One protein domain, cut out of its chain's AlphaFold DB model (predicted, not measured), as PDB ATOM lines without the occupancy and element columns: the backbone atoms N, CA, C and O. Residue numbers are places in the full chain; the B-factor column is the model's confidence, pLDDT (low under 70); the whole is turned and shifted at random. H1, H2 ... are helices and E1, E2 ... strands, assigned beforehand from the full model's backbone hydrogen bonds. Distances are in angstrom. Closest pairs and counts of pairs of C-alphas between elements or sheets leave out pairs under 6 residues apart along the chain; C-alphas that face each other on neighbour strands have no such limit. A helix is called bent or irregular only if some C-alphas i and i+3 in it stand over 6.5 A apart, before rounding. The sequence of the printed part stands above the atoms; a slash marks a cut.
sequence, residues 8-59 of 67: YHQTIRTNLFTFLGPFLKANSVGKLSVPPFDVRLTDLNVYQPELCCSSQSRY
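This is residues 8 to 59 of the 67 residues of an uncharacterized protein of Opitutae bacterium (UniProt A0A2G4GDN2). One long helix, H1, turns back through a tight link into a small hairpin of two strands, E1 and E2, which sits beside the later part of the helix; the long loop between the strands, residues 34 to 51, reaches away from the helix as a narrow doubled arm. The whole is flat, its C-alphas spanning 34 by 33 by 9 A, with the hairpin of E1 and E2 between H1 and the far end of the arm near Leu 44. The printed part has 52 residues, with one named helix and two named strands in the order H1, E1, E2; the sheet has the order E1 - E2 and is antiparallel. The class is mixed, helices and strands, and the whole is only just loose, close to compact, with a radius of gyration of the C-alphas of 12.2 A.

Start at Tyr 8, where helix H1, residues 8 to 26, begins; 13 of its 15 O i to N i+4 pairs are within hydrogen-bond range. Past a tight link of 3 residues comes strand E1, residues 30 to 33. Look at Leu 24 and Gly 30: their C-alphas, the closest of H1 and E1, are 5.4 A apart. Strand E2, residues 52 to 55, is the antiparallel neighbour of E1, with 162 degrees between their directions, and the two form a hairpin. C-alphas 30 and 55 face each other at 4.2 A. Across this pair, N 31 and O 54 are within hydrogen-bond range at 2.9 A, and so are N 52 and O 33, at 2.9 A. H1 and E2 are near each other, with 5 pairs of C-alphas within 10 A.

Find C-alpha 8 at (37.529, 17.685, -15.981); from there H1 runs 27.8 A to C-alpha 26 at (25.955, 29.069, 6.530). H1 is neither bent nor irregular, but only just: C-alphas 19 and 22 are 6.3 A apart. Go on to Gly 30, where E1 begins; it measures 10.1 A to C-alpha 33. E2 runs from Cys 52 to C-alpha 55 at (16.429, 20.878, 2.348), 9.9 A in all.

The printed part runs from residue 8 to residue 59 without a cut, within a full chain of 67 residues. The long link is E1 to E2, 18 residues; within it residues 39 to 40 pair with residues 46 to 47, antiparallel. Its C-alphas lie 4 to 21 A from the mean of the C-alphas. The two C-alphas farthest apart are those of Ala 26 and Leu 44, 35.3 A. The mean pLDDT of the printed part is 94.4, and no printed residue is under 70.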
ATOM      1  N   TYR A   8      38.355  16.521 -15.646       97.62
ATOM      2  CA  TYR A   8      37.529  17.685 -15.981       97.62
ATOM      3  C   TYR A   8      36.180  17.659 -15.247       97.62
ATOM      4  O   TYR A   8      35.793  18.635 -14.608       97.62
ATOM      5  N   HIS A   9      35.520  16.501 -15.253       95.81
ATOM      6  CA  HIS A   9      34.289  16.261 -14.512       95.81
ATOM      7  C   HIS A   9      34.486  16.459 -13.002       95.81
ATOM      8  O   HIS A   9      33.695  17.141 -12.351       95.81
ATOM      9  N   GLN A  10      35.585  15.934 -12.450       96.06
ATOM     10  CA  GLN A  10      35.912  16.112 -11.034       96.06
ATOM     11  C   GLN A  10      36.164  17.577 -10.657       96.06
ATOM     12  O   GLN A  10      35.704  18.020  -9.604       96.06
ATOM     13  N   THR A  11      36.844  18.347 -11.510       97.94
ATOM     14  CA  THR A  11      37.084  19.779 -11.290       97.94
ATOM     15  C   THR A  11      35.773  20.554 -11.208       97.94
ATOM     16  O   THR A  11      35.566  21.302 -10.255       97.94
ATOM     17  N   ILE A  12      34.854  20.341 -12.157       97.31
ATOM     18  CA  ILE A  12      33.542  21.005 -12.147       97.31
ATOM     19  C   ILE A  12      32.773  20.652 -10.875       97.31
ATOM     20  O   ILE A  12      32.293  21.544 -10.176       97.31
ATOM     21  N   ARG A  13      32.695  19.361 -10.539       96.19
ATOM     22  CA  ARG A  13      31.993  18.896  -9.339       96.19
ATOM     23  C   ARG A  13      32.568  19.519  -8.067       96.19
ATOM     24  O   ARG A  13      31.812  19.946  -7.199       96.19
ATOM     25  N   THR A  14      33.895  19.607  -7.976       95.81
ATOM     26  CA  THR A  14      34.596  20.194  -6.826       95.81
ATOM     27  C   THR A  14      34.295  21.683  -6.707       95.81
ATOM     28  O   THR A  14      33.943  22.128  -5.621       95.81
ATOM     29  N   ASN A  15      34.337  22.432  -7.811       97.50
ATOM     30  CA  ASN A  15      34.013  23.863  -7.828       97.50
ATOM     31  C   ASN A  15      32.569  24.137  -7.385       97.50
ATOM     32  O   ASN A  15      32.305  25.061  -6.620       97.50
ATOM     33  N   LEU A  16      31.621  23.318  -7.844       97.44
ATOM     34  CA  LEU A  16      30.225  23.442  -7.429       97.44
ATOM     35  C   LEU A  16      30.050  23.092  -5.949       97.44
ATOM     36  O   LEU A  16      29.334  23.792  -5.235       97.44
ATOM     37  N   PHE A  17      30.730  22.052  -5.466       96.19
ATOM     38  CA  PHE A  17      30.684  21.664  -4.059       96.19
ATOM     39  C   PHE A  17      31.265  22.739  -3.134       96.19
ATOM     40  O   PHE A  17      30.649  23.069  -2.121       96.19
ATOM     41  N   THR A  18      32.417  23.314  -3.488       96.50
ATOM     42  CA  THR A  18      33.080  24.360  -2.694       96.50
ATOM     43  C   THR A  18      32.298  25.666  -2.671       96.50
ATOM     44  O   THR A  18      32.417  26.413  -1.705       96.50
ATOM     45  N   PHE A  19      31.461  25.930  -3.675       96.50
ATOM     46  CA  PHE A  19      30.570  27.088  -3.681       96.50
ATOM     47  C   PHE A  19      29.253  26.824  -2.928       96.50
ATOM     48  O   PHE A  19      28.877  27.571  -2.025       96.50
ATOM     49  N   LEU A  20      28.550  25.738  -3.264       96.00
ATOM     50  CA  LEU A  20      27.202  25.458  -2.756       96.00
ATOM     51  C   LEU A  20      27.201  24.916  -1.324       96.00
ATOM     52  O   LEU A  20      26.322  25.262  -0.535       96.00
ATOM     53  N   GLY A  21      28.170  24.068  -0.973       94.31
ATOM     54  CA  GLY A  21      28.250  23.437   0.345       94.31
ATOM     55  C   GLY A  21      28.321  24.462   1.486       94.31
ATOM     56  O   GLY A  21      27.460  24.433   2.372       94.31
ATOM     57  N   PRO A  22      29.289  25.401   1.464       94.81
ATOM     58  CA  PRO A  22      29.387  26.455   2.470       94.81
ATOM     59  C   PRO A  22      28.152  27.353   2.523       94.81
ATOM     60  O   PRO A  22      27.690  27.664   3.618       94.81
ATOM     61  N   PHE A  23      27.575  27.713   1.372       95.44
ATOM     62  CA  PHE A  23      26.357  28.522   1.318       95.44
ATOM     63  C   PHE A  23      25.180  27.839   2.031       95.44
ATOM     64  O   PHE A  23      24.533  28.451   2.881       95.44
ATOM     65  N   LEU A  24      24.919  26.561   1.736       93.44
ATOM     66  CA  LEU A  24      23.819  25.813   2.356       93.44
ATOM     67  C   LEU A  24      24.008  25.658   3.868       93.44
ATOM     68  O   LEU A  24      23.041  25.801   4.619       93.44
ATOM     69  N   LYS A  25      25.254  25.425   4.308       90.50
ATOM     70  CA  LYS A  25      25.613  25.322   5.727       90.50
ATOM     71  C   LYS A  25      25.444  26.659   6.453       90.50
ATOM     72  O   LYS A  25      24.812  26.693   7.502       90.50
ATOM     73  N   ALA A  26      25.984  27.746   5.904       93.88
ATOM     74  CA  ALA A  26      25.955  29.069   6.530       93.88
ATOM     75  C   ALA A  26      24.529  29.617   6.687       93.88
ATOM     76  O   ALA A  26      24.229  30.276   7.676       93.88
ATOM     77  N   ASN A  27      23.641  29.305   5.741       93.69
ATOM     78  CA  ASN A  27      22.261  29.789   5.749       93.69
ATOM     79  C   ASN A  27      21.264  28.792   6.368       93.69
ATOM     80  O   ASN A  27      20.066  29.056   6.367       93.69
ATOM     81  N   SER A  28      21.724  27.639   6.876       90.62
ATOM     82  CA  SER A  28      20.860  26.575   7.425       90.62
ATOM     83  C   SER A  28      19.724  26.137   6.482       90.62
ATOM     84  O   SER A  28      18.636  25.766   6.920       90.62
ATOM     85  N   VAL A  29      19.967  26.184   5.166       91.81
ATOM     86  CA  VAL A  29      18.957  25.868   4.133       91.81
ATOM     87  C   VAL A  29      18.914  24.365   3.848       91.81
ATOM     88  O   VAL A  29      17.891  23.835   3.402       91.81
ATOM     89  N   GLY A  30      20.007  23.652   4.133       91.94
ATOM     90  CA  GLY A  30      20.076  22.210   3.954       91.94
ATOM     91  C   GLY A  30      21.495  21.660   3.870       91.94
ATOM     92  O   GLY A  30      22.452  22.262   4.356       91.94
ATOM     93  N   LYS A  31      21.627  20.499   3.221       91.88
ATOM     94  CA  LYS A  31      22.885  19.765   3.061       91.88
ATOM     95  C   LYS A  31      23.122  19.376   1.605       91.88
ATOM     96  O   LYS A  31      22.196  18.948   0.918       91.88
ATOM     97  N   LEU A  32      24.377  19.484   1.175       94.88
ATOM     98  CA  LEU A  32      24.855  18.987  -0.111       94.88
ATOM     99  C   LEU A  32      25.528  17.619   0.062       94.88
ATOM    100  O   LEU A  32      26.417  17.474   0.901       94.88
ATOM    101  N   SER A  33      25.124  16.651  -0.757       93.25
ATOM    102  CA  SER A  33      25.723  15.316  -0.860       93.25
ATOM    103  C   SER A  33      26.314  15.109  -2.256       93.25
ATOM    104  O   SER A  33      25.754  15.593  -3.243       93.25
ATOM    105  N   VAL A  34      27.434  14.388  -2.331       94.31
ATOM    106  CA  VAL A  34      28.180  14.096  -3.568       94.31
ATOM    107  C   VAL A  34      28.518  12.602  -3.637       94.31
ATOM    108  O   VAL A  34      28.629  11.975  -2.582       94.31
ATOM    109  N   PRO A  35      28.677  12.010  -4.834       92.38
ATOM    110  CA  PRO A  35      28.894  10.577  -4.976       92.38
ATOM    111  C   PRO A  35      30.304  10.139  -4.547       92.38
ATOM    112  O   PRO A  35      31.257  10.923  -4.657       92.38
ATOM    113  N   PRO A  36      30.460   8.868  -4.124       92.44
ATOM    114  CA  PRO A  36      29.462   7.793  -4.225       92.44
ATOM    115  C   PRO A  36      28.438   7.788  -3.073       92.44
ATOM    116  O   PRO A  36      28.811   7.687  -1.908       92.44
ATOM    117  N   PHE A  37      27.143   7.870  -3.404       92.31
ATOM    118  CA  PHE A  37      26.028   7.602  -2.488       92.31
ATOM    119  C   PHE A  37      24.760   7.260  -3.286       92.31
ATOM    120  O   PHE A  37      24.591   7.737  -4.409       92.31
ATOM    121  N   ASP A  38      23.868   6.466  -2.696       95.25
ATOM    122  CA  ASP A  38      22.639   6.020  -3.355       95.25
ATOM    123  C   ASP A  38      21.449   6.932  -3.022       95.25
ATOM    124  O   ASP A  38      21.144   7.190  -1.855       95.25
ATOM    125  N   VAL A  39      20.719   7.355  -4.054       95.31
ATOM    126  CA  VAL A  39      19.400   7.992  -3.956       95.31
ATOM    127  C   VAL A  39      18.346   6.998  -4.413       95.31
ATOM    128  O   VAL A  39      18.192   6.735  -5.605       95.31
ATOM    129  N   ARG A  40      17.610   6.449  -3.448       96.19
ATOM    130  CA  ARG A  40      16.489   5.536  -3.692       96.19
ATOM    131  C   ARG A  40      15.209   6.347  -3.854       96.19
ATOM    132  O   ARG A  40      14.769   6.984  -2.904       96.19
ATOM    133  N   LEU A  41      14.627   6.331  -5.052       95.62
ATOM    134  CA  LEU A  41      13.311   6.930  -5.312       95.62
ATOM    135  C   LEU A  41      12.188   5.898  -5.153       95.62
ATOM    136  O   LEU A  41      11.095   6.232  -4.711       95.62
ATOM    137  N   THR A  42      12.478   4.643  -5.498       97.44
ATOM    138  CA  THR A  42      11.633   3.457  -5.273       97.44
ATOM    139  C   THR A  42      12.548   2.245  -5.068       97.44
ATOM    140  O   THR A  42      13.766   2.372  -5.211       97.44
ATOM    141  N   ASP A  43      11.982   1.064  -4.828       96.00
ATOM    142  CA  ASP A  43      12.755  -0.177  -4.680       96.00
ATOM    143  C   ASP A  43      13.560  -0.550  -5.932       96.00
ATOM    144  O   ASP A  43      14.635  -1.138  -5.829       96.00
ATOM    145  N   LEU A  44      13.058  -0.177  -7.114       97.50
ATOM    146  CA  LEU A  44      13.675  -0.498  -8.404       97.50
ATOM    147  C   LEU A  44      14.427   0.683  -9.033       97.50
ATOM    148  O   LEU A  44      15.175   0.490  -9.987       97.50
ATOM    149  N   ASN A  45      14.244   1.901  -8.515       97.06
ATOM    150  CA  ASN A  45      14.843   3.113  -9.074       97.06
ATOM    151  C   ASN A  45      15.811   3.734  -8.069       97.06
ATOM    152  O   ASN A  45      15.409   4.488  -7.174       97.06
ATOM    153  N   VAL A  46      17.089   3.397  -8.240       96.75
ATOM    154  CA  VAL A  46      18.202   3.853  -7.407       96.75
ATOM    155  C   VAL A  46      19.243   4.522  -8.296       96.75
ATOM    156  O   VAL A  46      19.691   3.938  -9.282       96.75
ATOM    157  N   TYR A  47      19.623   5.751  -7.951       95.62
ATOM    158  CA  TYR A  47      20.518   6.583  -8.755       95.62
ATOM    159  C   TYR A  47      21.673   7.140  -7.925       95.62
ATOM    160  O   TYR A  47      21.568   7.261  -6.709       95.62
ATOM    161  N   GLN A  48      22.752   7.537  -8.598       95.62
ATOM    162  CA  GLN A  48      23.912   8.194  -7.991       95.62
ATOM    163  C   GLN A  48      24.114   9.568  -8.647       95.62
ATOM    164  O   GLN A  48      24.846   9.677  -9.629       95.62
ATOM    165  N   PRO A  49      23.405  10.612  -8.185       94.88
ATOM    166  CA  PRO A  49      23.540  11.948  -8.753       94.88
ATOM    167  C   PRO A  49      24.878  12.584  -8.362       94.88
ATOM    168  O   PRO A  49      25.394  12.354  -7.271       94.88
ATOM    169  N   GLU A  50      25.402  13.455  -9.225       95.31
ATOM    170  CA  GLU A  50      26.684  14.141  -8.995       95.31
ATOM    171  C   GLU A  50      26.643  15.180  -7.872       95.31
ATOM    172  O   GLU A  50      27.632  15.376  -7.166       95.31
ATOM    173  N   LEU A  51      25.492  15.832  -7.687       94.88
ATOM    174  CA  LEU A  51      25.215  16.782  -6.615       94.88
ATOM    175  C   LEU A  51      23.759  16.602  -6.176       94.88
ATOM    176  O   LEU A  51      22.856  16.603  -7.012       94.88
ATOM    177  N   CYS A  52      23.513  16.486  -4.874       95.31
ATOM    178  CA  CYS A  52      22.163  16.385  -4.326       95.31
ATOM    179  C   CYS A  52      21.990  17.303  -3.120       95.31
ATOM    180  O   CYS A  52      22.635  17.117  -2.088       95.31
ATOM    181  N   CYS A  53      21.079  18.266  -3.240       94.12
ATOM    182  CA  CYS A  53      20.714  19.171  -2.158       94.12
ATOM    183  C   CYS A  53      19.475  18.642  -1.435       94.12
ATOM    184  O   CYS A  53      18.402  18.532  -2.025       94.12
ATOM    185  N   SER A  54      19.604  18.363  -0.143       93.06
ATOM    186  CA  SER A  54      18.464  18.069   0.727       93.06
ATOM    187  C   SER A  54      18.138  19.304   1.552       93.06
ATOM    188  O   SER A  54      19.018  19.830   2.228       93.06
ATOM    189  N   SER A  55      16.889  19.768   1.506       93.75
ATOM    190  CA  SER A  55      16.429  20.878   2.348       93.75
ATOM    191  C   SER A  55      16.510  20.513   3.828       93.75
ATOM    192  O   SER A  55      16.351  19.345   4.185       93.75
ATOM    193  N   GLN A  56      16.662  21.510   4.700       90.50
ATOM    194  CA  GLN A  56      16.695  21.306   6.152       90.50
ATOM    195  C   GLN A  56      15.479  20.518   6.673       90.50
ATOM    196  O   GLN A  56      15.616  19.665   7.542       90.50
ATOM    197  N   SER A  57      14.293  20.730   6.091       91.62
ATOM    198  CA  SER A  57      13.070  19.982   6.433       91.62
ATOM    199  C   SER A  57      13.150  18.478   6.149       91.62
ATOM    200  O   SER A  57      12.460  17.695   6.794       91.62
ATOM    201  N   ARG A  58      13.976  18.066   5.181       88.56
ATOM    202  CA  ARG A  58      14.182  16.664   4.776       88.56
ATOM    203  C   ARG A  58      15.476  16.071   5.330       88.56
ATOM    204  O   ARG A  58      15.640  14.856   5.331       88.56
ATOM    205  N   TYR A  59      16.382  16.921   5.802       80.75
ATOM    206  CA  TYR A  59      17.630  16.541   6.447       80.75
ATOM    207  C   TYR A  59      17.848  17.425   7.683       80.75
ATOM    208  O   TYR A  59      18.643  18.367   7.631       80.75
TER     209      TYR A  59